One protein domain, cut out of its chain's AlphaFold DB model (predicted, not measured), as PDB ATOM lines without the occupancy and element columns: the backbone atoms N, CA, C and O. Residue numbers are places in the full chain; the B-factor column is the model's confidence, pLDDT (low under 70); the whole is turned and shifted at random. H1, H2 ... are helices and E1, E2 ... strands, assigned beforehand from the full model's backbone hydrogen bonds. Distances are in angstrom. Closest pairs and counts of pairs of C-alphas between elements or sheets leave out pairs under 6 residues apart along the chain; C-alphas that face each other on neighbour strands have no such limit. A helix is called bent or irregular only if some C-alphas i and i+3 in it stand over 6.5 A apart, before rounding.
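This is residues 11 to 215 of the 438 residues of an uncharacterized protein of Actinokineospora spheciospongiae (UniProt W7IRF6). One long, strongly twisted sheet of eleven strands runs the length of the domain, with H1 and H6 side by side on one face near E8, E9 and E10, and H8 over the other face along the half with E2, E3 and E4: three layers, helices on both faces of a sheet. Two meanders, E1 to E5 and E7 to E11, each strand the antiparallel neighbour of the one before, join where E1 pairs with E11. The printed part has 205 residues, eight named helices and eleven named strands, in the order H1 E1 E2 E3 E4 E5 H2 H3 E6 H4 H5 H6 H7 E7 E8 E9 E10 E11 H8. The sheet's order is E6 E5 E4 E3 E2 E1 E11 E10 E9 E8 E7, antiparallel; the class is mixed, and the whole is compact, with a radius of gyration of the C-alphas of 17.7 A and spans of 61 by 36 by 29 A.

After H1, residues 11 to 23, come E1, 26 to 35, E2, 39 to 48, E3, 53 to 59, E4, 62 to 69, and E5, 72 to 77, each a hairpin with the next; look at N 29 and O 45, 2.8 A, between E1 and E2. E6, 102 to 105, is the edge strand beside E5, with N 103 and O 75 at 2.8 A. E7, 144 to 147, is the other edge strand, and E8, 150 to 157, E9, 160 to 165, E10, 172 to 180, and E11, 188 to 197, follow as hairpins. At E11 and E1 look for N 32 and O 192, 3.0 A. H1 is on the sheet, at a height of 8.5 A. H6, 120 to 128, on the same face, touches H1, closest at C-alphas 22 and 121, 3.8 A, a shallow tilt of 18 degrees, opposite ways. H5, 115 to 118, and H7, 131 to 134, are only just at the sheet's level, at 3.5 A. H8, 199 to 213, is on the sheet at 8.9 A. H2, 79 to 82, touches H3, 94 to 97, closest at C-alphas 79 and 95, 4.8 A; H3 is not on the sheet, and H4, 107 to 110, only grazes it. In H1 and H6 every O i to N i+4 pair is within hydrogen-bond range, in H8 9 of 11; the other helices are too short for one.

Find C-alpha 11 at (0.060, -113.126, 3.997); H1 runs 18.4 A. E1 covers 23.2 A and bends by 77 degrees at residue 32; E2 covers 25.6 A. H8 runs 19.9 A to C-alpha 213 at (-24.803, -124.816, -24.804) and is irregular: C-alphas 200 and 203 are 8.3 A apart.

The C-alphas farthest apart, of Pro 92 and Arg 137, are 60.9 A apart. The printed part has no cut; the link from H2 to H3 is long, with 11 residues. The mean pLDDT of the printed part is 95.2; residues 89 to 93 are under 70.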
ATOM      1  N   THR A  11       0.960-114.119   4.606       97.94
ATOM      2  CA  THR A  11       0.060-113.126   3.997       97.94
ATOM      3  C   THR A  11       0.395-112.869   2.529       97.94
ATOM      4  O   THR A  11      -0.485-112.945   1.671       97.94
ATOM      5  N   GLU A  12       1.661-112.590   2.214       97.81
ATOM      6  CA  GLU A  12       2.102-112.304   0.843       97.81
ATOM      7  C   GLU A  12       1.966-113.529  -0.066       97.81
ATOM      8  O   GLU A  12       1.423-113.429  -1.167       97.81
ATOM      9  N   SER A  13       2.393-114.700   0.416       97.94
ATOM     10  CA  SER A  13       2.305-115.959  -0.329       97.94
ATOM     11  C   SER A  13       0.852-116.351  -0.601       97.94
ATOM     12  O   SER A  13       0.512-116.690  -1.728       97.94
ATOM     13  N   VAL A  14      -0.031-116.256   0.400       98.19
ATOM     14  CA  VAL A  14      -1.461-116.552   0.232       98.19
ATOM     15  C   VAL A  14      -2.109-115.558  -0.726       98.19
ATOM     16  O   VAL A  14      -2.858-115.968  -1.608       98.19
ATOM     17  N   ARG A  15      -1.802-114.260  -0.618       98.06
ATOM     18  CA  ARG A  15      -2.314-113.250  -1.555       98.06
ATOM     19  C   ARG A  15      -1.886-113.546  -2.993       98.06
ATOM     20  O   ARG A  15      -2.716-113.440  -3.896       98.06
ATOM     21  N   GLN A  16      -0.636-113.961  -3.205       97.94
ATOM     22  CA  GLN A  16      -0.171-114.420  -4.513       97.94
ATOM     23  C   GLN A  16      -0.985-115.619  -5.002       97.94
ATOM     24  O   GLN A  16      -1.502-115.581  -6.112       97.94
ATOM     25  N   SER A  17      -1.170-116.646  -4.170       98.25
ATOM     26  CA  SER A  17      -1.951-117.836  -4.528       98.25
ATOM     27  C   SER A  17      -3.401-117.507  -4.901       98.25
ATOM     28  O   SER A  17      -3.958-118.108  -5.815       98.25
ATOM     29  N   LEU A  18      -4.024-116.547  -4.211       98.12
ATOM     30  CA  LEU A  18      -5.380-116.076  -4.514       98.12
ATOM     31  C   LEU A  18      -5.432-115.213  -5.781       98.12
ATOM     32  O   LEU A  18      -6.426-115.240  -6.506       98.12
ATOM     33  N   THR A  19      -4.357-114.484  -6.075       97.81
ATOM     34  CA  THR A  19      -4.197-113.763  -7.343       97.81
ATOM     35  C   THR A  19      -4.078-114.749  -8.501       97.81
ATOM     36  O   THR A  19      -4.787-114.616  -9.493       97.81
ATOM     37  N   ASP A  20      -3.255-115.789  -8.349       97.31
ATOM     38  CA  ASP A  20      -3.142-116.877  -9.319       97.31
ATOM     39  C   ASP A  20      -4.490-117.589  -9.510       97.31
ATOM     40  O   ASP A  20      -4.883-117.853 -10.642       97.31
ATOM     41  N   LEU A  21      -5.231-117.844  -8.422       98.00
ATOM     42  CA  LEU A  21      -6.588-118.404  -8.479       98.00
ATOM     43  C   LEU A  21      -7.499-117.530  -9.341       98.00
ATOM     44  O   LEU A  21      -8.188-118.054 -10.208       98.00
ATOM     45  N   GLY A  22      -7.465-116.212  -9.136       97.81
ATOM     46  CA  GLY A  22      -8.254-115.253  -9.907       97.81
ATOM     47  C   GLY A  22      -7.894-115.182 -11.391       97.81
ATOM     48  O   GLY A  22      -8.755-114.888 -12.215       97.81
ATOM     49  N   GLU A  23      -6.642-115.474 -11.738       97.56
ATOM     50  CA  GLU A  23      -6.144-115.479 -13.118       97.56
ATOM     51  C   GLU A  23      -6.373-116.799 -13.856       97.56
ATOM     52  O   GLU A  23      -6.155-116.867 -15.073       97.56
ATOM     53  N   ALA A  24      -6.795-117.847 -13.143       97.94
ATOM     54  CA  ALA A  24      -7.016-119.154 -13.728       97.94
ATOM     55  C   ALA A  24      -8.002-119.084 -14.900       97.94
ATOM     56  O   ALA A  24      -9.102-118.539 -14.798       97.94
ATOM     57  N   ALA A  25      -7.607-119.673 -16.029       97.44
ATOM     58  CA  ALA A  25      -8.447-119.705 -17.216       97.44
ATOM     59  C   ALA A  25      -9.688-120.567 -16.979       97.44
ATOM     60  O   ALA A  25     -10.782-120.198 -17.403       97.44
ATOM     61  N   VAL A  26      -9.492-121.713 -16.319       98.19
ATOM     62  CA  VAL A  26     -10.532-122.679 -15.971       98.19
ATOM     63  C   VAL A  26     -10.199-123.309 -14.624       98.19
ATOM     64  O   VAL A  26      -9.082-123.783 -14.421       98.19
ATOM     65  N   LEU A  27     -11.185-123.381 -13.736       98.56
ATOM     66  CA  LEU A  27     -11.104-124.108 -12.472       98.56
ATOM     67  C   LEU A  27     -12.247-125.110 -12.374       98.56
ATOM     68  O   LEU A  27     -13.367-124.824 -12.790       98.56
ATOM     69  N   ARG A  28     -11.968-126.274 -11.788       98.62
ATOM     70  CA  ARG A  28     -12.990-127.220 -11.337       98.62
ATOM     71  C   ARG A  28     -13.092-127.166  -9.821       98.62
ATOM     72  O   ARG A  28     -12.083-127.279  -9.124       98.62
ATOM     73  N   TYR A  29     -14.319-127.043  -9.341       98.62
ATOM     74  CA  TYR A  29     -14.677-127.022  -7.934       98.62
ATOM     75  C   TYR A  29     -15.514-128.240  -7.604       98.62
ATOM     76  O   TYR A  29     -16.502-128.509  -8.283       98.62
ATOM     77  N   GLN A  30     -15.159-128.936  -6.530       98.69
ATOM     78  CA  GLN A  30     -15.961-130.032  -6.003       98.69
ATOM     79  C   GLN A  30     -16.156-129.852  -4.504       98.69
ATOM     80  O   GLN A  30     -15.192-129.630  -3.771       98.69
ATOM     81  N   GLY A  31     -17.394-129.958  -4.027       98.50
ATOM     82  CA  GLY A  31     -17.635-129.755  -2.609       98.50
ATOM     83  C   GLY A  31     -19.084-129.580  -2.200       98.50
ATOM     84  O   GLY A  31     -20.001-130.130  -2.813       98.50
ATOM     85  N   THR A  32     -19.259-128.850  -1.103       98.69
ATOM     86  CA  THR A  32     -20.542-128.643  -0.434       98.69
ATOM     87  C   THR A  32     -20.710-127.198   0.001       98.69
ATOM     88  O   THR A  32     -19.726-126.506   0.258       98.69
ATOM     89  N   MET A  33     -21.955-126.759   0.129       98.44
ATOM     90  CA  MET A  33     -22.328-125.459   0.689       98.44
ATOM     91  C   MET A  33     -23.756-125.520   1.243       98.44
ATOM     92  O   MET A  33     -24.486-126.483   1.005       98.44
ATOM     93  N   GLN A  34     -24.176-124.486   1.960       98.00
ATOM     94  CA  GLN A  34     -25.580-124.210   2.234       98.00
ATOM     95  C   GLN A  34     -26.063-123.108   1.290       98.00
ATOM     96  O   GLN A  34     -25.546-121.992   1.343       98.00
ATOM     97  N   ALA A  35     -27.051-123.404   0.449       95.31
ATOM     98  CA  ALA A  35     -27.726-122.383  -0.348       95.31
ATOM     99  C   ALA A  35     -28.696-121.565   0.526       95.31
ATOM    100  O   ALA A  35     -29.037-121.964   1.651       95.31
ATOM    101  N   ALA A  36     -29.161-120.419   0.018       89.81
ATOM    102  CA  ALA A  36     -30.211-119.658   0.691       89.81
ATOM    103  C   ALA A  36     -31.443-120.549   0.956       89.81
ATOM    104  O   ALA A  36     -31.728-121.479   0.205       89.81
ATOM    105  N   GLY A  37     -32.145-120.315   2.069       88.25
ATOM    106  CA  GLY A  37     -33.224-121.205   2.528       88.25
ATOM    107  C   GLY A  37     -32.759-122.422   3.346       88.25
ATOM    108  O   GLY A  37     -33.587-123.244   3.722       88.25
ATOM    109  N   ASN A  38     -31.467-122.510   3.694       91.19
ATOM    110  CA  ASN A  38     -30.852-123.614   4.458       91.19
ATOM    111  C   ASN A  38     -30.824-124.964   3.715       91.19
ATOM    112  O   ASN A  38     -30.695-126.012   4.353       91.19
ATOM    113  N   HIS A  39     -30.920-124.950   2.385       93.81
ATOM    114  CA  HIS A  39     -30.801-126.159   1.573       93.81
ATOM    115  C   HIS A  39     -29.350-126.635   1.540       93.81
ATOM    116  O   HIS A  39     -28.428-125.850   1.288       93.81
ATOM    117  N   LYS A  40     -29.132-127.932   1.780       96.69
ATOM    118  CA  LYS A  40     -27.791-128.513   1.666       96.69
ATOM    119  C   LYS A  40     -27.483-128.724   0.196       96.69
ATOM    120  O   LYS A  40     -28.219-129.430  -0.493       96.69
ATOM    121  N   ALA A  41     -26.375-128.157  -0.259       98.06
ATOM    122  CA  ALA A  41     -25.951-128.246  -1.640       98.06
ATOM    123  C   ALA A  41     -24.637-129.017  -1.784       98.06
ATOM    124  O   ALA A  41     -23.708-128.857  -0.987       98.06
ATOM    125  N   THR A  42     -24.553-129.835  -2.827       98.62
ATOM    126  CA  THR A  42     -23.305-130.427  -3.321       98.62
ATOM    127  C   THR A  42     -23.042-129.904  -4.723       98.62
ATOM    128  O   THR A  42     -23.977-129.556  -5.439       98.62
ATOM    129  N   PHE A  43     -21.788-129.820  -5.145       98.81
ATOM    130  CA  PHE A  43     -21.479-129.364  -6.496       98.81
ATOM    131  C   PHE A  43     -20.220-130.020  -7.047       98.81
ATOM    132  O   PHE A  43     -19.305-130.395  -6.311       98.81
ATOM    133  N   ASP A  44     -20.201-130.121  -8.370       98.75
ATOM    134  CA  ASP A  44     -19.036-130.413  -9.194       98.75
ATOM    135  C   ASP A  44     -19.148-129.524 -10.434       98.75
ATOM    136  O   ASP A  44     -19.898-129.835 -11.359       98.75
ATOM    137  N   ILE A  45     -18.510-128.355 -10.387       98.75
ATOM    138  CA  ILE A  45     -18.672-127.273 -11.365       98.75
ATOM    139  C   ILE A  45     -17.307-126.921 -11.936       98.75
ATOM    140  O   ILE A  45     -16.356-126.680 -11.200       98.75
ATOM    141  N   THR A  46     -17.222-126.845 -13.258       98.81
ATOM    142  CA  THR A  46     -16.082-126.265 -13.966       98.81
ATOM    143  C   THR A  46     -16.465-124.873 -14.452       98.81
ATOM    144  O   THR A  46     -17.451-124.735 -15.176       98.81
ATOM    145  N   ALA A  47     -15.698-123.856 -14.064       98.56
ATOM    146  CA  ALA A  47     -15.930-122.461 -14.422       98.56
ATOM    147  C   ALA A  47     -14.714-121.864 -15.131       98.56
ATOM    148  O   ALA A  47     -13.577-122.045 -14.687       98.56
ATOM    149  N   ALA A  48     -14.960-121.113 -16.199       98.12
ATOM    150  CA  ALA A  48     -13.948-120.293 -16.846       98.12
ATOM    151  C   ALA A  48     -13.879-118.886 -16.239       98.12
ATOM    152  O   ALA A  48     -14.869-118.361 -15.725       98.12
ATOM    153  N   GLY A  49     -12.720-118.237 -16.379       95.31
ATOM    154  CA  GLY A  49     -12.521-116.834 -15.991       95.31
ATOM    155  C   GLY A  49     -13.462-115.850 -16.704       95.31
ATOM    156  O   GLY A  49     -13.718-114.763 -16.203       95.31
ATOM    157  N   SER A  50     -14.022-116.239 -17.848       94.81
ATOM    158  CA  SER A  50     -15.011-115.476 -18.620       94.81
ATOM    159  C   SER A  50     -16.452-115.588 -18.104       94.81
ATOM    160  O   SER A  50     -17.328-114.898 -18.626       94.81
ATOM    161  N   GLY A  51     -16.711-116.438 -17.105       96.31
ATOM    162  CA  GLY A  51     -18.028-116.615 -16.487       96.31
ATOM    163  C   GLY A  51     -18.846-117.799 -17.004       96.31
ATOM    164  O   GLY A  51     -19.867-118.123 -16.403       96.31
ATOM    165  N   GLU A  52     -18.417-118.473 -18.075       98.19
ATOM    166  CA  GLU A  52     -19.052-119.716 -18.523       98.19
ATOM    167  C   GLU A  52     -18.830-120.846 -17.512       98.19
ATOM    168  O   GLU A  52     -17.705-121.065 -17.054       98.19
ATOM    169  N   MET A  53     -19.889-121.595 -17.186       98.62
ATOM    170  CA  MET A  53     -19.810-122.707 -16.232       98.62
ATOM    171  C   MET A  53     -20.617-123.920 -16.673       98.62
ATOM    172  O   MET A  53     -21.730-123.788 -17.177       98.62
ATOM    173  N   THR A  54     -20.093-125.113 -16.420       98.62
ATOM    174  CA  THR A  54     -20.800-126.377 -16.649       98.62
ATOM    175  C   THR A  54     -20.523-127.355 -15.519       98.62
ATOM    176  O   THR A  54     -19.457-127.309 -14.902       98.62
ATOM    177  N   GLY A  55     -21.468-128.242 -15.226       98.50
ATOM    178  CA  GLY A  55     -21.273-129.250 -14.194       98.50
ATOM    179  C   GLY A  55     -22.567-129.790 -13.616       98.50
ATOM    180  O   GLY A  55     -23.581-129.903 -14.305       98.50
ATOM    181  N   THR A  56     -22.521-130.123 -12.331       98.69
ATOM    182  CA  THR A  56     -23.670-130.608 -11.568       98.69
ATOM    183  C   THR A  56     -23.832-129.850 -10.259       98.69
ATOM    184  O   THR A  56     -22.849-129.488  -9.608       98.69
ATOM    185  N   LEU A  57     -25.088-129.629  -9.881       98.56
ATOM    186  CA  LEU A  57     -25.502-129.037  -8.617       98.56
ATOM    187  C   LEU A  57     -26.528-129.967  -7.972       98.56
ATOM    188  O   LEU A  57     -27.573-130.251  -8.553       98.56
ATOM    189  N   GLY A  58     -26.213-130.445  -6.777       97.94
ATOM    190  CA  GLY A  58     -27.123-131.181  -5.922       97.94
ATOM    191  C   GLY A  58     -27.795-130.253  -4.918       97.94
ATOM    192  O   GLY A  58     -27.097-129.482  -4.272       97.94
ATOM    193  N   LEU A  59     -29.111-130.356  -4.743       96.50
ATOM    194  CA  LEU A  59     -29.881-129.719  -3.670       96.50
ATOM    195  C   LEU A  59     -30.659-130.797  -2.918       96.50
ATOM    196  O   LEU A  59     -31.397-131.570  -3.529       96.50
ATOM    197  N   ASP A  60     -30.442-130.900  -1.606       95.50
ATOM    198  CA  ASP A  60     -31.068-131.896  -0.724       95.50
ATOM    199  C   ASP A  60     -30.981-133.338  -1.272       95.50
ATOM    200  O   ASP A  60     -31.903-134.149  -1.175       95.50
ATOM    201  N   GLY A  61     -29.833-133.662  -1.877       96.00
ATOM    202  CA  GLY A  61     -29.539-134.978  -2.452       96.00
ATOM    203  C   GLY A  61     -30.110-135.224  -3.854       96.00
ATOM    204  O   GLY A  61     -29.923-136.315  -4.390       96.00
ATOM    205  N   LYS A  62     -30.781-134.243  -4.469       97.44
ATOM    206  CA  LYS A  62     -31.279-134.306  -5.853       97.44
ATOM    207  C   LYS A  62     -30.356-133.525  -6.771       97.44
ATOM    208  O   LYS A  62     -29.977-132.417  -6.427       97.44
ATOM    209  N   SER A  63     -29.992-134.082  -7.924       97.88
ATOM    210  CA  SER A  63     -28.980-133.495  -8.814       97.88
ATOM    211  C   SER A  63     -29.589-132.854 -10.060       97.88
ATOM    212  O   SER A  63     -30.534-133.386 -10.643       97.88
ATOM    213  N   ALA A  64     -28.990-131.747 -10.490       98.50
ATOM    214  CA  ALA A  64     -29.239-131.070 -11.751       98.50
ATOM    215  C   ALA A  64     -27.931-130.910 -12.536       98.50
ATOM    216  O   ALA A  64     -26.886-130.594 -11.968       98.50
ATOM    217  N   THR A  65     -27.990-131.078 -13.858       98.69
ATOM    218  CA  THR A  65     -26.951-130.563 -14.759       98.69
ATOM    219  C   THR A  65     -27.067-129.045 -14.824       98.69
ATOM    220  O   THR A  65     -28.170-128.523 -14.983       98.69
ATOM    221  N   VAL A  66     -25.935-128.355 -14.735       98.62
ATOM    222  CA  VAL A  66     -25.840-126.896 -14.754       98.62
ATOM    223  C   VAL A  66     -25.147-126.426 -16.019       98.62
ATOM    224  O   VAL A  66     -24.128-126.989 -16.418       98.62
ATOM    225  N   LEU A  67     -25.669-125.348 -16.597       98.62
ATOM    226  CA  LEU A  67     -24.987-124.540 -17.592       98.62
ATOM    227  C   LEU A  67     -25.201-123.052 -17.275       98.62
ATOM    228  O   LEU A  67     -26.341-122.614 -17.136       98.62
ATOM    229  N   VAL A  68     -24.128-122.270 -17.191       98.50
ATOM    230  CA  VAL A  68     -24.189-120.810 -17.035       98.50
ATOM    231  C   VAL A  68     -23.629-120.160 -18.293       98.50
ATOM    232  O   VAL A  68     -22.447-120.322 -18.587       98.50
ATOM    233  N   VAL A  69     -24.472-119.429 -19.026       97.38
ATOM    234  CA  VAL A  69     -24.102-118.680 -20.242       97.38
ATOM    235  C   VAL A  69     -24.518-117.227 -20.046       97.38
ATOM    236  O   VAL A  69     -25.686-116.974 -19.763       97.38
ATOM    237  N   ASP A  70     -23.589-116.280 -20.197       93.62
ATOM    238  CA  ASP A  70     -23.868-114.838 -20.053       93.62
ATOM    239  C   ASP A  70     -24.623-114.513 -18.744       93.62
ATOM    240  O   ASP A  70     -25.661-113.853 -18.735       93.62
ATOM    241  N   ARG A  71     -24.143-115.089 -17.629       94.75
ATOM    242  CA  ARG A  71     -24.755-115.045 -16.280       94.75
ATOM    243  C   ARG A  71     -26.168-115.638 -16.159       94.75
ATOM    244  O   ARG A  71     -26.718-115.674 -15.065       94.75
ATOM    245  N   SER A  72     -26.773-116.134 -17.236       97.00
ATOM    246  CA  SER A  72     -28.036-116.870 -17.157       97.00
ATOM    247  C   SER A  72     -27.768-118.310 -16.741       97.00
ATOM    248  O   SER A  72     -27.001-119.014 -17.399       97.00
ATOM    249  N   THR A  73     -28.433-118.757 -15.674       98.00
ATOM    250  CA  THR A  73     -28.348-120.142 -15.202       98.00
ATOM    251  C   THR A  73     -29.430-120.992 -15.859       98.00
ATOM    252  O   THR A  73     -30.623-120.686 -15.791       98.00
ATOM    253  N   PHE A  74     -29.003-122.089 -16.475       98.38
ATOM    254  CA  PHE A  74     -29.859-123.119 -17.038       98.38
ATOM    255  C   PHE A  74     -29.625-124.426 -16.292       98.38
ATOM    256  O   PHE A  74     -28.484-124.853 -16.103       98.38
ATOM    257  N   LEU A  75     -30.711-125.075 -15.888       98.38
ATOM    258  CA  LEU A  75     -30.676-126.357 -15.200       98.38
ATOM    259  C   LEU A  75     -31.440-127.409 -15.997       98.38
ATOM    260  O   LEU A  75     -32.475-127.112 -16.590       98.38
ATOM    261  N   ARG A  76     -30.948-128.647 -15.974       98.31
ATOM    262  CA  ARG A  76     -31.674-129.830 -16.448       98.31
ATOM    263  C   ARG A  76     -31.643-130.893 -15.365       98.31
ATOM    264  O   ARG A  76     -30.565-131.329 -14.965       98.31
ATOM    265  N   ALA A  77     -32.813-131.308 -14.904       97.88
ATOM    266  CA  ALA A  77     -32.935-132.224 -13.778       97.88
ATOM    267  C   ALA A  77     -34.180-133.105 -13.894       97.88
ATOM    268  O   ALA A  77     -35.118-132.770 -14.625       97.88
ATOM    269  N   ALA A  78     -34.195-134.197 -13.136       96.62
ATOM    270  CA  ALA A  78     -35.350-135.073 -13.020       96.62
ATOM    271  C   ALA A  78     -36.500-134.401 -12.244       96.62
ATOM    272  O   ALA A  78     -36.317-133.395 -11.555       96.62
ATOM    273  N   ALA A  79     -37.703-134.970 -12.346       93.31
ATOM    274  CA  ALA A  79     -38.913-134.422 -11.724       93.31
ATOM    275  C   ALA A  79     -38.792-134.217 -10.202       93.31
ATOM    276  O   ALA A  79     -39.375-133.283  -9.653       93.31
ATOM    277  N   ASP A  80     -38.043-135.085  -9.521       93.69
ATOM    278  CA  ASP A  80     -37.871-135.052  -8.070       93.69
ATOM    279  C   ASP A  80     -36.951-133.922  -7.594       93.69
ATOM    280  O   ASP A  80     -37.146-133.444  -6.483       93.69
ATOM    281  N   PHE A  81     -36.014-133.451  -8.424       95.25
ATOM    282  CA  PHE A  81     -35.274-132.210  -8.178       95.25
ATOM    283  C   PHE A  81     -36.209-131.004  -8.240       95.25
ATOM    284  O   PHE A  81     -36.236-130.183  -7.336       95.25
ATOM    285  N   TRP A  82     -37.034-130.904  -9.281       94.38
ATOM    286  CA  TRP A  82     -37.951-129.771  -9.435       94.38
ATOM    287  C   TRP A  82     -38.999-129.692  -8.326       94.38
ATOM    288  O   TRP A  82     -39.449-128.603  -7.980       94.38
ATOM    289  N   ALA A  83     -39.365-130.837  -7.751       90.44
ATOM    290  CA  ALA A  83     -40.272-130.916  -6.616       90.44
ATOM    291  C   ALA A  83     -39.668-130.389  -5.299       90.44
ATOM    292  O   ALA A  83     -40.432-130.131  -4.372       90.44
ATOM    293  N   THR A  84     -38.342-130.218  -5.190       89.31
ATOM    294  CA  THR A  84     -37.722-129.617  -3.992       89.31
ATOM    295  C   THR A  84     -37.742-128.090  -4.016       89.31
ATOM    296  O   THR A  84     -37.568-127.470  -2.968       89.31
ATOM    297  N   LEU A  85     -37.967-127.472  -5.182       90.12
ATOM    298  CA  LEU A  85     -37.894-126.023  -5.340       90.12
ATOM    299  C   LEU A  85     -39.249-125.346  -5.060       90.12
ATOM    300  O   LEU A  85     -40.267-125.717  -5.665       90.12
ATOM    301  N   PRO A  86     -39.283-124.313  -4.194       84.38
ATOM    302  CA  PRO A  86     -40.504-123.562  -3.918       84.38
ATOM    303  C   PRO A  86     -41.013-122.851  -5.182       84.38
ATOM    304  O   PRO A  86     -40.230-122.422  -6.028       84.38
ATOM    305  N   GLY A  87     -42.335-122.735  -5.344       80.81
ATOM    306  CA  GLY A  87     -42.964-122.089  -6.505       80.81
ATOM    307  C   GLY A  87     -43.080-122.963  -7.763       80.81
ATOM    308  O   GLY A  87     -43.938-122.701  -8.610       80.81
ATOM    309  N   ILE A  88     -42.290-124.039  -7.880       79.75
ATOM    310  CA  ILE A  88     -42.473-125.062  -8.924       79.75
ATOM    311  C   ILE A  88     -43.385-126.184  -8.416       79.75
ATOM    312  O   ILE A  88     -44.280-126.617  -9.141       79.75
ATOM    313  N   ALA A  89     -43.195-126.621  -7.167       61.91
ATOM    314  CA  ALA A  89     -43.937-127.729  -6.564       61.91
ATOM    315  C   ALA A  89     -45.437-127.445  -6.323       61.91
ATOM    316  O   ALA A  89     -46.226-128.382  -6.224       61.91
ATOM    317  N   ASP A  90     -45.850-126.173  -6.278       58.88
ATOM    318  CA  ASP A  90     -47.205-125.767  -5.860       58.88
ATOM    319  C   ASP A  90     -48.303-126.039  -6.909       58.88
ATOM    320  O   ASP A  90     -49.493-125.881  -6.638       58.88
ATOM    321  N   GLY A  91     -47.926-126.454  -8.123       56.69
ATOM    322  CA  GLY A  91     -48.864-126.910  -9.148       56.69
ATOM    323  C   GLY A  91     -48.840-128.435  -9.283       56.69
ATOM    324  O   GLY A  91     -47.747-128.993  -9.425       56.69
ATOM    325  N   PRO A  92     -49.998-129.127  -9.335       53.12
ATOM    326  CA  PRO A  92     -50.024-130.545  -9.674       53.12
ATOM    327  C   PRO A  92     -49.243-130.759 -10.976       53.12
ATOM    328  O   PRO A  92     -49.487-130.062 -11.957       53.12
ATOM    329  N   SER A  93     -48.294-131.698 -10.990       64.75
ATOM    330  CA  SER A  93     -47.505-132.121 -12.165       64.75
ATOM    331  C   SER A  93     -46.478-131.144 -12.773       64.75
ATOM    332  O   SER A  93     -45.800-131.527 -13.725       64.75
ATOM    333  N   LYS A  94     -46.250-129.940 -12.222       72.81
ATOM    334  CA  LYS A  94     -45.267-128.994 -12.801       72.81
ATOM    335  C   LYS A  94     -43.832-129.530 -12.822       72.81
ATOM    336  O   LYS A  94     -43.160-129.408 -13.842       72.81
ATOM    337  N   GLY A  95     -43.387-130.188 -11.749       83.50
ATOM    338  CA  GLY A  95     -42.066-130.829 -11.714       83.50
ATOM    339  C   GLY A  95     -41.902-131.921 -12.780       83.50
ATOM    340  O   GLY A  95     -40.845-132.034 -13.393       83.50
ATOM    341  N   ALA A  96     -42.971-132.673 -13.073       87.56
ATOM    342  CA  ALA A  96     -42.980-133.667 -14.146       87.56
ATOM    343  C   ALA A  96     -42.991-133.023 -15.544       87.56
ATOM    344  O   ALA A  96     -42.363-133.543 -16.460       87.56
ATOM    345  N   ALA A  97     -43.656-131.875 -15.706       89.19
ATOM    346  CA  ALA A  97     -43.719-131.150 -16.976       89.19
ATOM    347  C   ALA A  97     -42.347-130.623 -17.438       89.19
ATOM    348  O   ALA A  97     -42.065-130.580 -18.640       89.19
ATOM    349  N   VAL A  98     -41.486-130.234 -16.491       93.00
ATOM    350  CA  VAL A  98     -40.142-129.690 -16.765       93.00
ATOM    351  C   VAL A  98     -39.013-130.708 -16.571       93.00
ATOM    352  O   VAL A  98     -37.847-130.383 -16.794       93.00
ATOM    353  N   ALA A  99     -39.345-131.946 -16.198       94.06
ATOM    354  CA  ALA A  99     -38.379-133.022 -16.023       94.06
ATOM    355  C   ALA A  99     -37.557-133.259 -17.298       94.06
ATOM    356  O   ALA A  99     -38.091-133.298 -18.408       94.06
ATOM    357  N   ASP A 100     -36.244-133.388 -17.119       95.69
ATOM    358  CA  ASP A 100     -35.242-133.615 -18.164       95.69
ATOM    359  C   ASP A 100     -35.209-132.545 -19.269       95.69
ATOM    360  O   ASP A 100     -34.546-132.714 -20.297       95.69
ATOM    361  N   ARG A 101     -35.867-131.399 -19.052       95.94
ATOM    362  CA  ARG A 101     -35.790-130.224 -19.923       95.94
ATOM    363  C   ARG A 101     -34.781-129.230 -19.372       95.94
ATOM    364  O   ARG A 101     -34.583-129.129 -18.164       95.94
ATOM    365  N   TRP A 102     -34.172-128.466 -20.272       98.12
ATOM    366  CA  TRP A 102     -33.477-127.252 -19.869       98.12
ATOM    367  C   TRP A 102     -34.495-126.232 -19.374       98.12
ATOM    368  O   TRP A 102     -35.511-125.993 -20.025       98.12
ATOM    369  N   VAL A 103     -34.209-125.624 -18.234       97.75
ATOM    370  CA  VAL A 103     -35.027-124.596 -17.597       97.75
ATOM    371  C   VAL A 103     -34.124-123.419 -17.281       97.75
ATOM    372  O   VAL A 103     -33.071-123.600 -16.671       97.75
ATOM    373  N   LYS A 104     -34.528-122.212 -17.677       97.44
ATOM    374  CA  LYS A 104     -33.863-120.983 -17.246       97.44
ATOM    375  C   LYS A 104     -34.337-120.660 -15.832       97.44
ATOM    376  O   LYS A 104     -35.529-120.444 -15.620       97.44
ATOM    377  N   VAL A 105     -33.417-120.638 -14.873       95.69
ATOM    378  CA  VAL A 105     -33.736-120.402 -13.460       95.69
ATOM    379  C   VAL A 105     -33.144-119.073 -12.992       95.69
ATOM    380  O   VAL A 105     -31.991-118.773 -13.312       95.69
ATOM    381  N   PRO A 106     -33.890-118.248 -12.238       94.75
ATOM    382  CA  PRO A 106     -33.290-117.122 -11.538       94.75
ATOM    383  C   PRO A 106     -32.470-117.636 -10.345       94.75
ATOM    384  O   PRO A 106     -32.837-118.626  -9.711       94.75
ATOM    385  N   ALA A 107     -31.410-116.920  -9.972       93.56
ATOM    386  CA  ALA A 107     -30.567-117.288  -8.834       93.56
ATOM    387  C   ALA A 107     -31.352-117.453  -7.518       93.56
ATOM    388  O   ALA A 107     -31.110-118.388  -6.757       93.56
ATOM    389  N   GLY A 108     -32.354-116.598  -7.279       92.69
ATOM    390  CA  GLY A 108     -33.192-116.661  -6.077       92.69
ATOM    391  C   GLY A 108     -34.032-117.939  -5.949       92.69
ATOM    392  O   GLY A 108     -34.420-118.286  -4.841       92.69
ATOM    393  N   LEU A 109     -34.288-118.662  -7.046       92.56
ATOM    394  CA  LEU A 109     -35.052-119.916  -7.016       92.56
ATOM    395  C   LEU A 109     -34.223-121.088  -6.476       92.56
ATOM    396  O   LEU A 109     -34.761-121.950  -5.795       92.56
ATOM    397  N   ILE A 110     -32.921-121.111  -6.774       94.12
ATOM    398  CA  ILE A 110     -31.986-122.151  -6.307       94.12
ATOM    399  C   ILE A 110     -31.154-121.689  -5.100       94.12
ATOM    400  O   ILE A 110     -30.322-122.437  -4.597       94.12
ATOM    401  N   GLY A 111     -31.368-120.448  -4.648       95.00
ATOM    402  CA  GLY A 111     -30.695-119.849  -3.498       95.00
ATOM    403  C   GLY A 111     -29.204-119.573  -3.702       95.00
ATOM    404  O   GLY A 111     -28.477-119.452  -2.716       95.00
ATOM    405  N   VAL A 112     -28.736-119.506  -4.953       96.81
ATOM    406  CA  VAL A 112     -27.334-119.240  -5.306       96.81
ATOM    407  C   VAL A 112     -27.224-118.538  -6.659       96.81
ATOM    408  O   VAL A 112     -27.873-118.933  -7.626       96.81
ATOM    409  N   GLU A 113     -26.373-117.513  -6.737       96.81
ATOM    410  CA  GLU A 113     -25.921-116.921  -8.001       96.81
ATOM    411  C   GLU A 113     -24.536-117.483  -8.323       96.81
ATOM    412  O   GLU A 113     -23.532-117.085  -7.735       96.81
ATOM    413  N   LEU A 114     -24.487-118.468  -9.221       97.44
ATOM    414  CA  LEU A 114     -23.273-119.245  -9.479       97.44
ATOM    415  C   LEU A 114     -22.124-118.367  -9.989       97.44
ATOM    416  O   LEU A 114     -20.974-118.604  -9.618       97.44
ATOM    417  N   ALA A 115     -22.429-117.333 -10.781       96.31
ATOM    418  CA  ALA A 115     -21.429-116.396 -11.292       96.31
ATOM    419  C   ALA A 115     -20.720-115.608 -10.171       96.31
ATOM    420  O   ALA A 115     -19.520-115.340 -10.269       96.31
ATOM    421  N   ASP A 116     -21.431-115.317  -9.080       96.56
ATOM    422  CA  ASP A 116     -20.920-114.540  -7.943       96.56
ATOM    423  C   ASP A 116     -20.230-115.425  -6.887       96.56
ATOM    424  O   ASP A 116     -19.714-114.935  -5.885       96.56
ATOM    425  N   VAL A 117     -20.206-116.746  -7.096       97.56
ATOM    426  CA  VAL A 117     -19.570-117.708  -6.181       97.56
ATOM    427  C   VAL A 117     -18.388-118.417  -6.839       97.56
ATOM    428  O   VAL A 117     -17.331-118.539  -6.224       97.56
ATOM    429  N   PHE A 118     -18.549-118.885  -8.081       98.06
ATOM    430  CA  PHE A 118     -17.626-119.845  -8.699       98.06
ATOM    431  C   PHE A 118     -16.726-119.267  -9.792       98.06
ATOM    432  O   PHE A 118     -15.859-119.984 -10.296       98.06
ATOM    433  N   THR A 119     -16.864-117.998 -10.187       97.75
ATOM    434  CA  THR A 119     -15.857-117.441 -11.104       97.75
ATOM    435  C   THR A 119     -14.494-117.371 -10.399       97.75
ATOM    436  O   THR A 119     -14.439-116.991  -9.225       97.75
ATOM    437  N   PRO A 120     -13.391-117.733 -11.087       97.94
ATOM    438  CA  PRO A 120     -12.047-117.698 -10.509       97.94
ATOM    439  C   PRO A 120     -11.736-116.374  -9.795       97.94
ATOM    440  O   PRO A 120     -11.308-116.364  -8.639       97.94
ATOM    441  N   GLN A 121     -12.037-115.250 -10.455       96.81
ATOM    442  CA  GLN A 121     -11.809-113.908  -9.928       96.81
ATOM    443  C   GLN A 121     -12.627-113.622  -8.663       96.81
ATOM    444  O   GLN A 121     -12.051-113.194  -7.662       96.81
ATOM    445  N   THR A 122     -13.942-113.866  -8.679       96.44
ATOM    446  CA  THR A 122     -14.798-113.576  -7.521       96.44
ATOM    447  C   THR A 122     -14.429-114.444  -6.321       96.44
ATOM    448  O   THR A 122     -14.378-113.952  -5.193       96.44
ATOM    449  N   LEU A 123     -14.087-115.718  -6.538       97.06
ATOM    450  CA  LEU A 123     -13.623-116.586  -5.458       97.06
ATOM    451  C   LEU A 123     -12.298-116.090  -4.857       97.06
ATOM    452  O   LEU A 123     -12.172-116.014  -3.633       97.06
ATOM    453  N   GLY A 124     -11.333-115.707  -5.702       97.00
ATOM    454  CA  GLY A 124     -10.067-115.118  -5.257       97.00
ATOM    455  C   GLY A 124     -10.268-113.839  -4.440       97.00
ATOM    456  O   GLY A 124      -9.666-113.691  -3.377       97.00
ATOM    457  N   GLN A 125     -11.168-112.955  -4.876       95.69
ATOM    458  CA  GLN A 125     -11.506-111.715  -4.169       95.69
ATOM    459  C   GLN A 125     -12.174-111.975  -2.812       95.69
ATOM    460  O   GLN A 125     -11.766-111.383  -1.815       95.69
ATOM    461  N   ASN A 126     -13.136-112.902  -2.750       94.88
ATOM    462  CA  ASN A 126     -13.800-113.278  -1.498       94.88
ATOM    463  C   ASN A 126     -12.813-113.823  -0.453       94.88
ATOM    464  O   ASN A 126     -12.961-113.557   0.737       94.88
ATOM    465  N   LEU A 127     -11.798-114.572  -0.889       96.12
ATOM    466  CA  LEU A 127     -10.766-115.123  -0.008       96.12
ATOM    467  C   LEU A 127      -9.689-114.104   0.376       96.12
ATOM    468  O   LEU A 127      -9.058-114.264   1.420       96.12
ATOM    469  N   ALA A 128      -9.452-113.090  -0.460       96.38
ATOM    470  CA  ALA A 128      -8.440-112.066  -0.212       96.38
ATOM    471  C   ALA A 128      -8.855-111.087   0.899       96.38
ATOM    472  O   ALA A 128      -8.001-110.407   1.474       96.38
ATOM    473  N   GLU A 129     -10.147-111.027   1.227       95.19
ATOM    474  CA  GLU A 129     -10.632-110.256   2.365       95.19
ATOM    475  C   GLU A 129     -10.059-110.801   3.680       95.19
ATOM    476  O   GLU A 129     -10.209-111.977   4.026       95.19
ATOM    477  N   GLY A 130      -9.376-109.929   4.419       95.19
ATOM    478  CA  GLY A 130      -8.719-110.269   5.676       95.19
ATOM    479  C   GLY A 130      -7.515-111.207   5.532       95.19
ATOM    480  O   GLY A 130      -7.227-111.989   6.441       95.19
ATOM    481  N   VAL A 131      -6.840-111.207   4.376       97.38
ATOM    482  CA  VAL A 131      -5.679-112.077   4.108       97.38
ATOM    483  C   VAL A 131      -4.512-111.859   5.082       97.38
ATOM    484  O   VAL A 131      -3.720-112.770   5.292       97.38
ATOM    485  N   GLU A 132      -4.420-110.698   5.736       97.38
ATOM    486  CA  GLU A 132      -3.426-110.406   6.780       97.38
ATOM    487  C   GLU A 132      -3.509-111.354   7.986       97.38
ATOM    488  O   GLU A 132      -2.521-111.571   8.687       97.38
ATOM    489  N   THR A 133      -4.663-111.996   8.194       97.12
ATOM    490  CA  THR A 133      -4.839-113.032   9.223       97.12
ATOM    491  C   THR A 133      -4.043-114.315   8.944       97.12
ATOM    492  O   THR A 133      -3.895-115.142   9.850       97.12
ATOM    493  N   ALA A 134      -3.481-114.479   7.739       97.06
ATOM    494  CA  ALA A 134      -2.560-115.568   7.418       97.06
ATOM    495  C   ALA A 134      -1.220-115.441   8.170       97.06
ATOM    496  O   ALA A 134      -0.605-116.460   8.494       97.06
ATOM    497  N   GLY A 135      -0.811-114.213   8.509       97.00
ATOM    498  CA  GLY A 135       0.316-113.903   9.388       97.00
ATOM    499  C   GLY A 135       1.625-113.526   8.683       97.00
ATOM    500  O   GLY A 135       1.810-113.724   7.481       97.00
ATOM    501  N   ASP A 136       2.556-113.000   9.479       97.25
ATOM    502  CA  ASP A 136       3.799-112.375   8.992       97.25
ATOM    503  C   ASP A 136       4.997-113.336   8.929       97.25
ATOM    504  O   ASP A 136       6.085-112.966   8.502       97.25
ATOM    505  N   ARG A 137       4.830-114.589   9.365       97.06
ATOM    506  CA  ARG A 137       5.883-115.612   9.243       97.06
ATOM    507  C   ARG A 137       5.839-116.270   7.864       97.06
ATOM    508  O   ARG A 137       4.760-116.314   7.276       97.06
ATOM    509  N   PRO A 138       6.952-116.830   7.361       97.00
ATOM    510  CA  PRO A 138       6.958-117.564   6.100       97.00
ATOM    511  C   PRO A 138       5.902-118.670   6.062       97.00
ATOM    512  O   PRO A 138       5.721-119.407   7.033       97.00
ATOM    513  N   LEU A 139       5.237-118.843   4.915       96.06
ATOM    514  CA  LEU A 139       4.196-119.868   4.748       96.06
ATOM    515  C   LEU A 139       4.716-121.287   5.043       96.06
ATOM    516  O   LEU A 139       3.983-122.143   5.537       96.06
ATOM    517  N   THR A 140       6.001-121.535   4.783       94.81
ATOM    518  CA  THR A 140       6.674-122.820   5.023       94.81
ATOM    519  C   THR A 140       6.756-123.225   6.494       94.81
ATOM    520  O   THR A 140       6.953-124.412   6.768       94.81
ATOM    521  N   ASP A 141       6.587-122.270   7.410       95.94
ATOM    522  CA  ASP A 141       6.567-122.489   8.860       95.94
ATOM    523  C   ASP A 141       5.176-122.914   9.359       95.94
ATOM    524  O   ASP A 141       5.001-123.262  10.531       95.94
ATOM    525  N   GLY A 142       4.165-122.854   8.484       95.31
ATOM    526  CA  GLY A 142       2.801-123.270   8.773       95.31
ATOM    527  C   GLY A 142       2.676-124.779   8.987       95.31
ATOM    528  O   GLY A 142       3.425-125.588   8.431       95.31
ATOM    529  N   ALA A 143       1.688-125.174   9.792       94.94
ATOM    530  CA  ALA A 143       1.380-126.581  10.011       94.94
ATOM    531  C   ALA A 143       0.920-127.234   8.702       94.94
ATOM    532  O   ALA A 143       0.015-126.739   8.023       94.94
ATOM    533  N   ARG A 144       1.541-128.366   8.369       97.31
ATOM    534  CA  ARG A 144       1.241-129.110   7.149       97.31
ATOM    535  C   ARG A 144       0.198-130.182   7.416       97.31
ATOM    536  O   ARG A 144       0.231-130.857   8.442       97.31
ATOM    537  N   THR A 145      -0.721-130.343   6.478       97.25
ATOM    538  CA  THR A 145      -1.751-131.386   6.495       97.25
ATOM    539  C   THR A 145      -1.940-131.943   5.086       97.25
ATOM    540  O   THR A 145      -1.177-131.607   4.180       97.25
ATOM    541  N   LYS A 146      -2.920-132.823   4.883       97.69
ATOM    542  CA  LYS A 146      -3.245-133.394   3.576       97.69
ATOM    543  C   LYS A 146      -4.660-133.044   3.134       97.69
ATOM    544  O   LYS A 146      -5.592-133.066   3.935       97.69
ATOM    545  N   VAL A 147      -4.815-132.781   1.840       97.12
ATOM    546  CA  VAL A 147      -6.100-132.779   1.128       97.12
ATOM    547  C   VAL A 147      -5.983-133.829   0.028       97.12
ATOM    548  O   VAL A 147      -5.264-133.630  -0.949       97.12
ATOM    549  N   GLY A 148      -6.619-134.987   0.229       95.69
ATOM    550  CA  GLY A 148      -6.305-136.180  -0.561       95.69
ATOM    551  C   GLY A 148      -4.829-136.561  -0.396       95.69
ATOM    552  O   GLY A 148      -4.340-136.666   0.729       95.69
ATOM    553  N   ASP A 149      -4.112-136.702  -1.511       96.00
ATOM    554  CA  ASP A 149      -2.677-137.016  -1.529       96.00
ATOM    555  C   ASP A 149      -1.764-135.780  -1.544       96.00
ATOM    556  O   ASP A 149      -0.538-135.907  -1.493       96.00
ATOM    557  N   VAL A 150      -2.336-134.573  -1.588       97.25
ATOM    558  CA  VAL A 150      -1.572-133.323  -1.672       97.25
ATOM    559  C   VAL A 150      -1.244-132.810  -0.273       97.25
ATOM    560  O   VAL A 150      -2.137-132.598   0.546       97.25
ATOM    561  N   GLU A 151       0.043-132.583   0.001       98.06
ATOM    562  CA  GLU A 151       0.515-131.903   1.214       98.06
ATOM    563  C   GLU A 151       0.250-130.397   1.101       98.06
ATOM    564  O   GLU A 151       0.654-129.754   0.127       98.06
ATOM    565  N   VAL A 152      -0.426-129.837   2.101       98.56
ATOM    566  CA  VAL A 152      -0.905-128.454   2.093       98.56
ATOM    567  C   VAL A 152      -0.537-127.714   3.367       98.56
ATOM    568  O   VAL A 152      -0.398-128.321   4.428       98.56
ATOM    569  N   VAL A 153      -0.463-126.389   3.270       98.50
ATOM    570  CA  VAL A 153      -0.480-125.475   4.413       98.50
ATOM    571  C   VAL A 153      -1.845-124.799   4.445       98.50
ATOM    572  O   VAL A 153      -2.300-124.272   3.431       98.50
ATOM    573  N   ARG A 154      -2.514-124.844   5.599       97.94
ATOM    574  CA  ARG A 154      -3.789-124.152   5.815       97.94
ATOM    575  C   ARG A 154      -3.531-122.784   6.436       97.94
ATOM    576  O   ARG A 154      -2.984-122.715   7.536       97.94
ATOM    577  N   SER A 155      -4.038-121.740   5.796       98.25
ATOM    578  CA  SER A 155      -3.984-120.362   6.283       98.25
ATOM    579  C   SER A 155      -5.394-119.827   6.510       98.25
ATOM    580  O   SER A 155      -6.298-120.092   5.714       98.25
ATOM    581  N   LYS A 156      -5.597-119.097   7.609       97.62
ATOM    582  CA  LYS A 156      -6.851-118.374   7.846       97.62
ATOM    583  C   LYS A 156      -6.904-117.126   6.964       97.62
ATOM    584  O   LYS A 156      -5.864-116.559   6.642       97.62
ATOM    585  N   THR A 157      -8.115-116.739   6.591       96.88
ATOM    586  CA  THR A 157      -8.438-115.456   5.960       96.88
ATOM    587  C   THR A 157      -9.590-114.810   6.735       96.88
ATOM    588  O   THR A 157     -10.163-115.435   7.632       96.88
ATOM    589  N   GLY A 158      -9.963-113.571   6.411       94.69
ATOM    590  CA  GLY A 158     -11.043-112.870   7.112       94.69
ATOM    591  C   GLY A 158     -12.410-113.538   6.960       94.69
ATOM    592  O   GLY A 158     -13.231-113.456   7.870       94.69
ATOM    593  N   ARG A 159     -12.640-114.234   5.838       93.88
ATOM    594  CA  ARG A 159     -13.909-114.915   5.521       93.88
ATOM    595  C   ARG A 159     -13.856-116.443   5.618       93.88
ATOM    596  O   ARG A 159     -14.817-117.102   5.227       93.88
ATOM    597  N   GLY A 160     -12.748-117.010   6.098       96.94
ATOM    598  CA  GLY A 160     -12.610-118.455   6.269       96.94
ATOM    599  C   GLY A 160     -11.161-118.936   6.237       96.94
ATOM    600  O   GLY A 160     -10.339-118.547   7.071       96.94
ATOM    601  N   ALA A 161     -10.842-119.855   5.327       98.19
ATOM    602  CA  ALA A 161      -9.502-120.412   5.187       98.19
ATOM    603  C   ALA A 161      -9.199-120.896   3.767       98.19
ATOM    604  O   ALA A 161     -10.075-121.314   3.011       98.19
ATOM    605  N   VAL A 162      -7.912-120.930   3.441       98.44
ATOM    606  CA  VAL A 162      -7.390-121.480   2.191       98.44
ATOM    607  C   VAL A 162      -6.297-122.498   2.492       98.44
ATOM    608  O   VAL A 162      -5.473-122.303   3.386       98.44
ATOM    609  N   SER A 163      -6.298-123.603   1.752       98.62
ATOM    610  CA  SER A 163      -5.209-124.575   1.757       98.62
ATOM    611  C   SER A 163      -4.432-124.466   0.455       98.62
ATOM    612  O   SER A 163      -4.984-124.694  -0.624       98.62
ATOM    613  N   THR A 164      -3.144-124.162   0.565       98.38
ATOM    614  CA  THR A 164      -2.207-124.073  -0.560       98.38
ATOM    615  C   THR A 164      -1.253-125.262  -0.554       98.38
ATOM    616  O   THR A 164      -0.959-125.800   0.513       98.38
ATOM    617  N   THR A 165      -0.717-125.677  -1.706       97.88
ATOM    618  CA  THR A 165       0.336-126.712  -1.757       97.88
ATOM    619  C   THR A 165       1.506-126.339  -0.848       97.88
ATOM    620  O   THR A 165       1.856-125.172  -0.752       97.88
ATOM    621  N   ALA A 166       2.158-127.302  -0.195       96.75
ATOM    622  CA  ALA A 166       3.256-127.009   0.740       96.75
ATOM    623  C   ALA A 166       4.544-126.482   0.069       96.75
ATOM    624  O   ALA A 166       5.449-125.992   0.745       96.75
ATOM    625  N   LYS A 167       4.642-126.600  -1.259       94.75
ATOM    626  CA  LYS A 167       5.767-126.118  -2.069       94.75
ATOM    627  C   LYS A 167       5.310-124.985  -2.980       94.75
ATOM    628  O   LYS A 167       4.174-125.014  -3.465       94.75
ATOM    629  N   ALA A 168       6.219-124.043  -3.239       92.69
ATOM    630  CA  ALA A 168       6.053-123.032  -4.277       92.69
ATOM    631  C   ALA A 168       5.688-123.718  -5.610       92.69
ATOM    632  O   ALA A 168       6.226-124.796  -5.895       92.69
ATOM    633  N   PRO A 169       4.764-123.153  -6.401       95.31
ATOM    634  CA  PRO A 169       4.170-121.810  -6.296       95.31
ATOM    635  C   PRO A 169       2.961-121.686  -5.338       95.31
ATOM    636  O   PRO A 169       2.214-120.723  -5.434       95.31
ATOM    637  N   TYR A 170       2.759-122.623  -4.402       96.81
ATOM    638  CA  TYR A 170       1.699-122.557  -3.379       96.81
ATOM    639  C   TYR A 170       0.282-122.504  -3.972       96.81
ATOM    640  O   TYR A 170      -0.566-121.735  -3.526       96.81
ATOM    641  N   GLY A 171       0.002-123.334  -4.978       97.06
ATOM    642  CA  GLY A 171      -1.304-123.366  -5.634       97.06
ATOM    643  C   GLY A 171      -2.452-123.668  -4.672       97.06
ATOM    644  O   GLY A 171      -2.296-124.476  -3.755       97.06
ATOM    645  N   VAL A 172      -3.605-123.030  -4.871       98.25
ATOM    646  CA  VAL A 172      -4.794-123.246  -4.035       98.25
ATOM    647  C   VAL A 172      -5.418-124.600  -4.365       98.25
ATOM    648  O   VAL A 172      -5.738-124.872  -5.517       98.25
ATOM    649  N   VAL A 173      -5.632-125.443  -3.352       98.38
ATOM    650  CA  VAL A 173      -6.226-126.783  -3.539       98.38
ATOM    651  C   VAL A 173      -7.515-127.003  -2.758       98.38
ATOM    652  O   VAL A 173      -8.282-127.912  -3.073       98.38
ATOM    653  N   LYS A 174      -7.769-126.187  -1.730       98.62
ATOM    654  CA  LYS A 174      -9.026-126.198  -0.980       98.62
ATOM    655  C   LYS A 174      -9.352-124.797  -0.482       98.62
ATOM    656  O   LYS A 174      -8.458-124.087  -0.025       98.62
ATOM    657  N   VAL A 175     -10.626-124.441  -0.530       98.69
ATOM    658  CA  VAL A 175     -11.168-123.185  -0.008       98.69
ATOM    659  C   VAL A 175     -12.297-123.484   0.966       98.69
ATOM    660  O   VAL A 175     -13.049-124.448   0.789       98.69
ATOM    661  N   GLU A 176     -12.377-122.675   2.011       98.56
ATOM    662  CA  GLU A 176     -13.420-122.707   3.026       98.56
ATOM    663  C   GLU A 176     -13.871-121.269   3.266       98.56
ATOM    664  O   GLU A 176     -13.051-120.428   3.632       98.56
ATOM    665  N   LEU A 177     -15.144-120.977   3.015       98.25
ATOM    666  CA  LEU A 177     -15.734-119.652   3.168       98.25
ATOM    667  C   LEU A 177     -17.002-119.748   4.012       98.25
ATOM    668  O   LEU A 177     -17.903-120.529   3.703       98.25
ATOM    669  N   ASP A 178     -17.101-118.902   5.034       97.19
ATOM    670  CA  ASP A 178     -18.293-118.819   5.884       97.19
ATOM    671  C   ASP A 178     -19.488-118.254   5.098       97.19
ATOM    672  O   ASP A 178     -20.632-118.662   5.308       97.19
ATOM    673  N   LYS A 179     -19.215-117.336   4.158       96.50
ATOM    674  CA  LYS A 179     -20.182-116.743   3.227       96.50
ATOM    675  C   LYS A 179     -19.524-116.438   1.876       96.50
ATOM    676  O   LYS A 179     -18.408-115.921   1.841       96.50
ATOM    677  N   ALA A 180     -20.231-116.697   0.777       96.06
ATOM    678  CA  ALA A 180     -19.842-116.283  -0.575       96.06
ATOM    679  C   ALA A 180     -21.059-115.791  -1.378       96.06
ATOM    680  O   ALA A 180     -22.163-116.296  -1.184       96.06
ATOM    681  N   GLY A 181     -20.853-114.830  -2.282       93.56
ATOM    682  CA  GLY A 181     -21.897-114.190  -3.093       93.56
ATOM    683  C   GLY A 181     -22.303-112.797  -2.594       93.56
ATOM    684  O   GLY A 181     -22.088-112.450  -1.431       93.56
ATOM    685  N   ASP A 182     -22.915-112.015  -3.487       88.69
ATOM    686  CA  ASP A 182     -23.078-110.561  -3.313       88.69
ATOM    687  C   ASP A 182     -24.416-110.134  -2.684       88.69
ATOM    688  O   ASP A 182     -24.541-109.012  -2.195       88.69
ATOM    689  N   SER A 183     -25.430-111.008  -2.678       89.62
ATOM    690  CA  SER A 183     -26.766-110.695  -2.146       89.62
ATOM    691  C   SER A 183     -27.214-111.706  -1.099       89.62
ATOM    692  O   SER A 183     -26.955-112.895  -1.247       89.62
ATOM    693  N   ASP A 184     -27.955-111.281  -0.075       86.00
ATOM    694  CA  ASP A 184     -28.413-112.198   0.980       86.00
ATOM    695  C   ASP A 184     -29.334-113.313   0.455       86.00
ATOM    696  O   ASP A 184     -29.303-114.433   0.961       86.00
ATOM    697  N   SER A 185     -30.115-113.041  -0.596       89.31
ATOM    698  CA  SER A 185     -30.999-114.031  -1.231       89.31
ATOM    699  C   SER A 185     -30.272-115.067  -2.093       89.31
ATOM    700  O   SER A 185     -30.875-116.069  -2.471       89.31
ATOM    701  N   THR A 186     -29.006-114.823  -2.440       93.38
ATOM    702  CA  THR A 186     -28.219-115.685  -3.339       93.38
ATOM    703  C   THR A 186     -26.835-116.023  -2.789       93.38
ATOM    704  O   THR A 186     -26.052-116.691  -3.463       93.38
ATOM    705  N   SER A 187     -26.520-115.570  -1.575       95.50
ATOM    706  CA  SER A 187     -25.280-115.900  -0.894       95.50
ATOM    707  C   SER A 187     -25.363-117.295  -0.299       95.50
ATOM    708  O   SER A 187     -26.367-117.668   0.312       95.50
ATOM    709  N   VAL A 188     -24.275-118.037  -0.435       97.31
ATOM    710  CA  VAL A 188     -24.112-119.366   0.147       97.31
ATOM    711  C   VAL A 188     -23.324-119.268   1.445       97.31
ATOM    712  O   VAL A 188     -22.558-118.323   1.638       97.31
ATOM    713  N   ARG A 189     -23.503-120.243   2.334       97.88
ATOM    714  CA  ARG A 189     -22.752-120.369   3.593       97.88
ATOM    715  C   ARG A 189     -22.018-121.695   3.666       97.88
ATOM    716  O   ARG A 189     -22.374-122.627   2.948       97.88
ATOM    717  N   ASP A 190     -21.036-121.782   4.557       97.88
ATOM    718  CA  ASP A 190     -20.249-122.995   4.808       97.88
ATOM    719  C   ASP A 190     -19.727-123.633   3.507       97.88
ATOM    720  O   ASP A 190     -19.805-124.849   3.302       97.88
ATOM    721  N   LEU A 191     -19.257-122.792   2.581       98.56
ATOM    722  CA  LEU A 191     -18.729-123.239   1.302       98.56
ATOM    723  C   LEU A 191     -17.392-123.927   1.548       98.56
ATOM    724  O   LEU A 191     -16.430-123.302   1.979       98.56
ATOM    725  N   VAL A 192     -17.324-125.211   1.218       98.69
ATOM    726  CA  VAL A 192     -16.105-126.013   1.268       98.69
ATOM    727  C   VAL A 192     -15.901-126.612  -0.111       98.69
ATOM    728  O   VAL A 192     -16.715-127.426  -0.542       98.69
ATOM    729  N   ALA A 193     -14.819-126.242  -0.797       98.69
ATOM    730  CA  ALA A 193     -14.521-126.750  -2.135       98.69
ATOM    731  C   ALA A 193     -13.064-127.193  -2.256       98.69
ATOM    732  O   ALA A 193     -12.156-126.479  -1.828       98.69
ATOM    733  N   THR A 194     -12.823-128.344  -2.880       98.56
ATOM    734  CA  THR A 194     -11.526-128.622  -3.499       98.56
ATOM    735  C   THR A 194     -11.436-127.868  -4.818       98.56
ATOM    736  O   THR A 194     -12.438-127.681  -5.510       98.56
ATOM    737  N   VAL A 195     -10.233-127.410  -5.153       98.31
ATOM    738  CA  VAL A 195      -9.950-126.628  -6.359       98.31
ATOM    739  C   VAL A 195      -8.951-127.398  -7.207       98.31
ATOM    740  O   VAL A 195      -7.917-127.842  -6.713       98.31
ATOM    741  N   THR A 196      -9.262-127.567  -8.488       97.88
ATOM    742  CA  THR A 196      -8.351-128.143  -9.481       97.88
ATOM    743  C   THR A 196      -8.188-127.174 -10.640       97.88
ATOM    744  O   THR A 196      -9.179-126.747 -11.233       97.88
ATOM    745  N   ASP A 197      -6.944-126.843 -10.978       97.38
ATOM    746  CA  ASP A 197      -6.634-126.039 -12.158       97.38
ATOM    747  C   ASP A 197      -6.902-126.837 -13.442       97.38
ATOM    748  O   ASP A 197      -6.341-127.910 -13.659       97.38
ATOM    749  N   GLY A 198      -7.779-126.304 -14.290       97.38
ATOM    750  CA  GLY A 198      -8.125-126.846 -15.602       97.38
ATOM    751  C   GLY A 198      -7.557-126.024 -16.759       97.38
ATOM    752  O   GLY A 198      -7.886-126.293 -17.916       97.38
ATOM    753  N   SER A 199      -6.719-125.020 -16.488       96.88
ATOM    754  CA  SER A 199      -6.308-124.017 -17.479       96.88
ATOM    755  C   SER A 199      -5.493-124.597 -18.635       96.88
ATOM    756  O   SER A 199      -5.560-124.096 -19.758       96.88
ATOM    757  N   ALA A 200      -4.798-125.720 -18.419       94.50
ATOM    758  CA  ALA A 200      -4.142-126.463 -19.496       94.50
ATOM    759  C   ALA A 200      -5.130-126.961 -20.576       94.50
ATOM    760  O   ALA A 200      -4.733-127.154 -21.727       94.50
ATOM    761  N   GLY A 201      -6.409-127.139 -20.223       95.50
ATOM    762  CA  GLY A 201      -7.492-127.605 -21.088       95.50
ATOM    763  C   GLY A 201      -8.455-126.513 -21.564       95.50
ATOM    764  O   GLY A 201      -9.523-126.857 -22.062       95.50
ATOM    765  N   VAL A 202      -8.118-125.220 -21.443       95.31
ATOM    766  CA  VAL A 202      -9.044-124.102 -21.731       95.31
ATOM    767  C   VAL A 202      -9.701-124.166 -23.120       95.31
ATOM    768  O   VAL A 202     -10.907-123.965 -23.240       95.31
ATOM    769  N   ALA A 203      -8.952-124.508 -24.173       95.31
ATOM    770  CA  ALA A 203      -9.512-124.625 -25.523       95.31
ATOM    771  C   ALA A 203     -10.557-125.752 -25.609       95.31
ATOM    772  O   ALA A 203     -11.637-125.564 -26.166       95.31
ATOM    773  N   LYS A 204     -10.257-126.906 -24.996       96.75
ATOM    774  CA  LYS A 204     -11.191-128.032 -24.918       96.75
ATOM    775  C   LYS A 204     -12.426-127.669 -24.093       96.75
ATOM    776  O   LYS A 204     -13.530-128.001 -24.506       96.75
ATOM    777  N   PHE A 205     -12.252-126.953 -22.981       97.81
ATOM    778  CA  PHE A 205     -13.370-126.471 -22.173       97.81
ATOM    779  C   PHE A 205     -14.355-125.651 -23.016       97.81
ATOM    780  O   PHE A 205     -15.537-125.975 -23.019       97.81
ATOM    781  N   TYR A 206     -13.897-124.648 -23.776       97.75
ATOM    782  CA  TYR A 206     -14.814-123.834 -24.586       97.75
ATOM    783  C   TYR A 206     -15.487-124.627 -25.712       97.75
ATOM    784  O   TYR A 206     -16.652-124.373 -26.007       97.75
ATOM    785  N   GLN A 207     -14.800-125.602 -26.315       97.56
ATOM    786  CA  GLN A 207     -15.398-126.495 -27.316       97.56
ATOM    787  C   GLN A 207     -16.503-127.370 -26.710       97.56
ATOM    788  O   GLN A 207     -17.618-127.409 -27.234       97.56
ATOM    789  N   ASP A 208     -16.214-128.031 -25.586       98.12
ATOM    790  CA  ASP A 208     -17.171-128.886 -24.879       98.12
ATOM    791  C   ASP A 208     -18.354-128.057 -24.348       98.12
ATOM    792  O   ASP A 208     -19.513-128.457 -24.470       98.12
ATOM    793  N   PHE A 209     -18.076-126.865 -23.813       98.31
ATOM    794  CA  PHE A 209     -19.088-125.928 -23.341       98.31
ATOM    795  C   PHE A 209     -19.981-125.432 -24.484       98.31
ATOM    796  O   PHE A 209     -21.200-125.429 -24.337       98.31
ATOM    797  N   ALA A 210     -19.414-125.066 -25.640       97.88
ATOM    798  CA  ALA A 210     -20.193-124.664 -26.810       97.88
ATOM    799  C   ALA A 210     -21.126-125.790 -27.283       97.88
ATOM    800  O   ALA A 210     -22.299-125.537 -27.560       97.88
ATOM    801  N   ALA A 211     -20.640-127.034 -27.311       97.62
ATOM    802  CA  ALA A 211     -21.455-128.200 -27.646       97.62
ATOM    803  C   ALA A 211     -22.580-128.445 -26.622       97.62
ATOM    804  O   ALA A 211     -23.702-128.775 -27.004       97.62
ATOM    805  N   ALA A 212     -22.314-128.253 -25.326       97.88
ATOM    806  CA  ALA A 212     -23.337-128.341 -24.285       97.88
ATOM    807  C   ALA A 212     -24.378-127.215 -24.410       97.88
ATOM    808  O   ALA A 212     -25.579-127.471 -24.339       97.88
ATOM    809  N   ALA A 213     -23.936-125.983 -24.668       97.81
ATOM    810  CA  ALA A 213     -24.803-124.816 -24.804       97.81
ATOM    811  C   ALA A 213     -25.730-124.898 -26.026       97.81
ATOM    812  O   ALA A 213     -26.880-124.469 -25.954       97.81
ATOM    813  N   GLN A 214     -25.290-125.543 -27.112       97.38
ATOM    814  CA  GLN A 214     -26.139-125.851 -28.271       97.38
ATOM    815  C   GLN A 214     -27.329-126.765 -27.937       97.38
ATOM    816  O   GLN A 214     -28.299-126.790 -28.691       97.38
ATOM    817  N   GLN A 215     -27.300-127.494 -26.815       97.31
ATOM    818  CA  GLN A 215     -28.434-128.312 -26.371       97.31
ATOM    819  C   GLN A 215     -29.560-127.474 -25.740       97.31
ATOM    820  O   GLN A 215     -30.661-127.988 -25.540       97.31
TER     821      GLN A 215